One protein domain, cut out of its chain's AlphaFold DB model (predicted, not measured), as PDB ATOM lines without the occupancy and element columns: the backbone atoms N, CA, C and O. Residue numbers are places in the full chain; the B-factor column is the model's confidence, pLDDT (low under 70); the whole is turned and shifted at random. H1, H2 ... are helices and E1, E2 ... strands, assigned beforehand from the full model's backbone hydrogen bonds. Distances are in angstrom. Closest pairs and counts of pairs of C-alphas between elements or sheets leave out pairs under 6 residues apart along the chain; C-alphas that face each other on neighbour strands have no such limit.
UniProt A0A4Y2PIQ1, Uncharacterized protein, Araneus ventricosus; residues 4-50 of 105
ATOM      1  N   GLN A   4     239.051 141.878  94.345       95.00
ATOM      2  CA  GLN A   4     238.870 143.298  94.047       95.00
ATOM      3  C   GLN A   4     239.737 144.179  94.951       95.00
ATOM      4  O   GLN A   4     240.364 145.111  94.463       95.00
ATOM      5  N   ASP A   5     239.841 143.849  96.243       95.75
ATOM      6  CA  ASP A   5     240.696 144.574  97.197       95.75
ATOM      7  C   ASP A   5     242.172 144.502  96.774       95.75
ATOM      8  O   ASP A   5     242.928 145.463  96.893       95.75
ATOM      9  N   MET A   6     242.595 143.340  96.271       95.56
ATOM     10  CA  MET A   6     243.956 143.141  95.776       95.56
ATOM     11  C   MET A   6     244.235 143.943  94.507       95.56
ATOM     12  O   MET A   6     245.352 144.430  94.333       95.56
ATOM     13  N   GLU A   7     243.248 144.049  93.621       96.25
ATOM     14  CA  GLU A   7     243.335 144.868  92.417       96.25
ATOM     15  C   GLU A   7     243.383 146.359  92.764       96.25
ATOM     16  O   GLU A   7     244.283 147.054  92.299       96.25
ATOM     17  N   ASP A   8     242.494 146.825  93.643       95.31
ATOM     18  CA  ASP A   8     242.485 148.203  94.143       95.31
ATOM     19  C   ASP A   8     243.838 148.579  94.757       95.31
ATOM     20  O   ASP A   8     244.452 149.573  94.364       95.31
ATOM     21  N   PHE A   9     244.369 147.728  95.637       95.81
ATOM     22  CA  PHE A   9     245.672 147.951  96.252       95.81
ATOM     23  C   PHE A   9     246.796 148.075  95.210       95.81
ATOM     24  O   PHE A   9     247.639 148.964  95.312       95.81
ATOM     25  N   ARG A  10     246.817 147.205  94.192       94.62
ATOM     26  CA  ARG A  10     247.858 147.218  93.144       94.62
ATOM     27  C   ARG A  10     247.740 148.411  92.201       94.62
ATOM     28  O   ARG A  10     248.761 148.922  91.752       94.62
ATOM     29  N   ASN A  11     246.515 148.825  91.889       95.31
ATOM     30  CA  ASN A  11     246.244 149.880  90.916       95.31
ATOM     31  C   ASN A  11     246.269 151.281  91.545       95.31
ATOM     32  O   ASN A  11     246.355 152.280  90.828       95.31
ATOM     33  N   THR A  12     246.216 151.381  92.874       95.69
ATOM     34  CA  THR A  12     246.261 152.664  93.574       95.69
ATOM     35  C   THR A  12     247.652 153.290  93.468       95.69
ATOM     36  O   THR A  12     248.632 152.783  94.003       95.69
ATOM     37  N   THR A  13     247.732 154.438  92.793       96.31
ATOM     38  CA  THR A  13     248.988 155.177  92.552       96.31
ATOM     39  C   THR A  13     249.208 156.341  93.514       96.31
ATOM     40  O   THR A  13     250.333 156.815  93.663       96.31
ATOM     41  N   HIS A  14     248.150 156.818  94.169       97.25
ATOM     42  CA  HIS A  14     248.181 157.967  95.070       97.25
ATOM     43  C   HIS A  14     247.550 157.603  96.409       97.25
ATOM     44  O   HIS A  14     246.519 156.939  96.458       97.25
ATOM     45  N   CYS A  15     248.142 158.082  97.498       95.81
ATOM     46  CA  CYS A  15     247.664 157.820  98.844       95.81
ATOM     47  C   CYS A  15     246.257 158.393  99.037       95.81
ATOM     48  O   CYS A  15     246.033 159.593  98.851       95.81
ATOM     49  N   ASN A  16     245.322 157.561  99.497       92.50
ATOM     50  CA  ASN A  16     243.937 157.970  99.735       92.50
ATOM     51  C   ASN A  16     243.817 159.105 100.771       92.50
ATOM     52  O   ASN A  16     242.881 159.901 100.676       92.50
ATOM     53  N   LEU A  17     244.777 159.221 101.697       92.25
ATOM     54  CA  LEU A  17     244.788 160.209 102.782       92.25
ATOM     55  C   LEU A  17     245.432 161.539 102.367       92.25
ATOM     56  O   LEU A  17     244.774 162.573 102.392       92.25
ATOM     57  N   CYS A  18     246.705 161.530 101.958       94.50
ATOM     58  CA  CYS A  18     247.445 162.766 101.664       94.50
ATOM     59  C   CYS A  18     247.458 163.166 100.179       94.50
ATOM     60  O   CYS A  18     248.008 164.211  99.837       94.50
ATOM     61  N   LYS A  19     246.891 162.330  99.297       95.62
ATOM     62  CA  LYS A  19     246.797 162.521  97.836       95.62
ATOM     63  C   LYS A  19     248.133 162.600  97.083       95.62
ATOM     64  O   LYS A  19     248.144 162.929  95.902       95.62
ATOM     65  N   LYS A  20     249.259 162.270  97.723       96.56
ATOM     66  CA  LYS A  20     250.585 162.198  97.079       96.56
ATOM     67  C   LYS A  20     250.853 160.806  96.506       96.56
ATOM     68  O   LYS A  20     250.271 159.831  96.974       96.56
ATOM     69  N   VAL A  21     251.755 160.724  95.527       96.75
ATOM     70  CA  VAL A  21     252.158 159.469  94.866       96.75
ATOM     71  C   VAL A  21     252.671 158.452  95.889       96.75
ATOM     72  O   VAL A  21     253.418 158.802  96.806       96.75
ATOM     73  N   LEU A  22     252.251 157.199  95.741       96.50
ATOM     74  CA  LEU A  22     252.696 156.072  96.558       96.50
ATOM     75  C   LEU A  22     254.026 155.526  96.042       96.50
ATOM     76  O   LEU A  22     254.245 155.419  94.836       96.50
ATOM     77  N   GLY A  23     254.916 155.185  96.971       91.94
ATOM     78  CA  GLY A  23     256.173 154.511  96.679       91.94
ATOM     79  C   GLY A  23     256.194 153.102  97.262       91.94
ATOM     80  O   GLY A  23     255.180 152.414  97.356       91.94
ATOM     81  N   LYS A  24     257.378 152.675  97.706       93.44
ATOM     82  CA  LYS A  24     257.575 151.382  98.387       93.44
ATOM     83  C   LYS A  24     256.959 151.325  99.792       93.44
ATOM     84  O   LYS A  24     256.973 150.271 100.413       93.44
ATOM     85  N   ASP A  25     256.469 152.450 100.299       95.12
ATOM     86  CA  ASP A  25     255.856 152.614 101.615       95.12
ATOM     87  C   ASP A  25     254.323 152.489 101.588       95.12
ATOM     88  O   ASP A  25     253.662 152.833 102.566       95.12
ATOM     89  N   GLN A  26     253.753 152.005 100.481       96.50
ATOM     90  CA  GLN A  26     252.340 151.660 100.370       96.50
ATOM     91  C   GLN A  26     251.985 150.499 101.316       96.50
ATOM     92  O   GLN A  26     252.625 149.445 101.291       96.50
ATOM     93  N   VAL A  27     250.936 150.668 102.121       95.44
ATOM     94  CA  VAL A  27     250.450 149.650 103.068       95.44
ATOM     95  C   VAL A  27     248.965 149.364 102.875       95.44
ATOM     96  O   VAL A  27     248.257 150.138 102.241       95.44
ATOM     97  N   ARG A  28     248.494 148.224 103.392       94.50
ATOM     98  CA  ARG A  28     247.078 147.828 103.338       94.50
ATOM     99  C   ARG A  28     246.381 148.234 104.632       94.50
ATOM    100  O   ARG A  28     246.471 147.504 105.621       94.50
ATOM    101  N   ASP A  29     245.679 149.362 104.601       93.00
ATOM    102  CA  ASP A  29     244.796 149.754 105.702       93.00
ATOM    103  C   ASP A  29     243.599 148.799 105.762       93.00
ATOM    104  O   ASP A  29     243.007 148.427 104.736       93.00
ATOM    105  N   HIS A  30     243.240 148.395 106.972       91.62
ATOM    106  CA  HIS A  30     242.105 147.526 107.217       91.62
ATOM    107  C   HIS A  30     241.397 147.895 108.515       91.62
ATOM    108  O   HIS A  30     241.963 148.407 109.479       91.62
ATOM    109  N   ASP A  31     240.105 147.604 108.542       86.94
ATOM    110  CA  ASP A  31     239.283 147.764 109.722       86.94
ATOM    111  C   ASP A  31     239.712 146.778 110.818       86.94
ATOM    112  O   ASP A  31     239.649 145.569 110.627       86.94
ATOM    113  N   HIS A  32     240.116 147.282 111.985       83.44
ATOM    114  CA  HIS A  32     240.561 146.439 113.099       83.44
ATOM    115  C   HIS A  32     239.439 145.618 113.768       83.44
ATOM    116  O   HIS A  32     239.747 144.714 114.539       83.44
ATOM    117  N   ILE A  33     238.161 145.932 113.522       83.12
ATOM    118  CA  ILE A  33     237.007 145.212 114.081       83.12
ATOM    119  C   ILE A  33     236.521 144.151 113.088       83.12
ATOM    120  O   ILE A  33     236.370 142.986 113.439       83.12
ATOM    121  N   SER A  34     236.272 144.544 111.839       89.69
ATOM    122  CA  SER A  34     235.736 143.655 110.799       89.69
ATOM    123  C   SER A  34     236.804 142.951 109.959       89.69
ATOM    124  O   SER A  34     236.476 142.031 109.211       89.69
ATOM    125  N   GLY A  35     238.064 143.386 110.024       89.88
ATOM    126  CA  GLY A  35     239.172 142.861 109.220       89.88
ATOM    127  C   GLY A  35     239.111 143.223 107.730       89.88
ATOM    128  O   GLY A  35     239.921 142.732 106.942       89.88
ATOM    129  N   LYS A  36     238.136 144.035 107.304       93.88
ATOM    130  CA  LYS A  36     237.938 144.390 105.891       93.88
ATOM    131  C   LYS A  36     238.979 145.406 105.435       93.88
ATOM    132  O   LYS A  36     239.250 146.372 106.144       93.88
ATOM    133  N   TYR A  37     239.526 145.198 104.240       94.81
ATOM    134  CA  TYR A  37     240.393 146.172 103.582       94.81
ATOM    135  C   TYR A  37     239.634 147.483 103.350       94.81
ATOM    136  O   TYR A  37     238.436 147.462 103.060       94.81
ATOM    137  N   ARG A  38     240.334 148.607 103.503       93.38
ATOM    138  CA  ARG A  38     239.761 149.946 103.341       93.38
ATOM    139  C   ARG A  38     240.406 150.717 102.196       93.38
ATOM    140  O   ARG A  38     239.684 151.316 101.407       93.38
ATOM    141  N   GLN A  39     241.739 150.751 102.148       93.94
ATOM    142  CA  GLN A  39     242.490 151.625 101.241       93.94
ATOM    143  C   GLN A  39     244.000 151.331 101.253       93.94
ATOM    144  O   GLN A  39     244.500 150.580 102.097       93.94
ATOM    145  N   ALA A  40     244.736 151.990 100.349       96.06
ATOM    146  CA  ALA A  40     246.187 151.893 100.222       96.06
ATOM    147  C   ALA A  40     246.901 153.234 100.528       96.06
ATOM    148  O   ALA A  40     247.198 154.014  99.618       96.06
ATOM    149  N   PRO A  41     247.180 153.561 101.802       96.12
ATOM    150  CA  PRO A  41     247.917 154.770 102.163       96.12
ATOM    151  C   PRO A  41     249.445 154.568 102.205       96.12
ATOM    152  O   PRO A  41     249.950 153.449 102.121       96.12
ATOM    153  N   HIS A  42     250.194 155.664 102.386       96.19
ATOM    154  CA  HIS A  42     251.572 155.588 102.887       96.19
ATOM    155  C   HIS A  42     251.567 155.055 104.322       96.19
ATOM    156  O   HIS A  42     250.700 155.443 105.105       96.19
ATOM    157  N   PHE A  43     252.588 154.294 104.712       93.31
ATOM    158  CA  PHE A  43     252.777 153.802 106.083       93.31
ATOM    159  C   PHE A  43     252.645 154.912 107.135       93.31
ATOM    160  O   PHE A  43     251.956 154.765 108.141       93.31
ATOM    161  N   LYS A  44     253.261 156.073 106.885       93.44
ATOM    162  CA  LYS A  44     253.188 157.210 107.810       93.44
ATOM    163  C   LYS A  44     251.779 157.799 107.907       93.44
ATOM    164  O   LYS A  44     251.376 158.221 108.987       93.44
ATOM    165  N   CYS A  45     251.055 157.858 106.792       92.25
ATOM    166  CA  CYS A  45     249.684 158.356 106.780       92.25
ATOM    167  C   CYS A  45     248.747 157.389 107.509       92.25
ATOM    168  O   CYS A  45     247.894 157.847 108.257       92.25
ATOM    169  N   ASP A  46     248.950 156.082 107.341       90.62
ATOM    170  CA  ASP A  46     248.199 155.037 108.040       90.62
ATOM    171  C   ASP A  46     248.342 155.142 109.564       90.62
ATOM    172  O   ASP A  46     247.352 155.238 110.286       90.62
ATOM    173  N   LEU A  47     249.582 155.265 110.053       87.19
ATOM    174  CA  LEU A  47     249.865 155.446 111.481       87.19
ATOM    175  C   LEU A  47     249.190 156.687 112.079       87.19
ATOM    176  O   LEU A  47     248.801 156.684 113.243       87.19
ATOM    177  N   GLN A  48     249.070 157.764 111.302       84.75
ATOM    178  CA  GLN A  48     248.401 158.991 111.741       84.75
ATOM    179  C   GLN A  48     246.875 158.900 111.645       84.75
ATOM    180  O   GLN A  48     246.177 159.671 112.295       84.75
ATOM    181  N   PHE A  49     246.362 157.973 110.837       78.62
ATOM    182  CA  PHE A  49     244.937 157.756 110.612       78.62
ATOM    183  C   PHE A  49     244.315 156.772 111.608       78.62
ATOM    184  O   PHE A  49     243.135 156.441 111.491       78.62
ATOM    185  N   ILE A  50     245.072 156.323 112.618       68.06
ATOM    186  CA  ILE A  50     244.530 155.515 113.710       68.06
ATOM    187  C   ILE A  50     243.371 156.291 114.338       68.06
ATOM    188  O   ILE A  50     243.561 157.293 115.023       68.06
TER     189      ILE A  50
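Overview. This is residues 4 to 50 of the 105 residues of an uncharacterized protein of Araneus ventricosus (UniProt A0A4Y2PIQ1). What shape is this? There is little regular structure: two short helices, H1 and H2, lie on opposite sides of a middle made mainly of loops, where residues 29 to 30 run antiparallel beside the short strand E1. What builds it? The printed part has 47 residues, with H1, E1 and H2 in that order; it is mostly helix, though named elements hold only 17 residues. How large is it? It is compact, with a radius of gyration of the C-alphas of 10.0 A and spans of 28 by 25 by 15 A.

Arrangement. What is near the first helix? H1, residues 4 to 11, and E1, residues 37 to 39, have 3 pairs of C-alphas within 8 A; the closest, those of Asp 5 and Tyr 37, are 6.6 A apart. Where is the last helix? H2, residues 43 to 48, is apart from H1 and from E1. How are the backbones bonded? In H1 and H2 every O i to N i+4 pair is within hydrogen-bond range; E1 pairs with no named strand.

Along the chain. Where does H1 begin? C-alpha 4 is at (238.870, 143.298, 94.047), and H1 is 10.4 A long. Where does H2 end? E1 is 6.3 A long and H2 8.8 A, ending with C-alpha 48 at (248.401, 158.991, 111.741).

Size, cuts and confidence. Is anything missing? The printed part has no cut; H1 to E1 is a long link of 25 residues, E1 to H2 a tight one. Where is confidence low? Residue 50 is under 70.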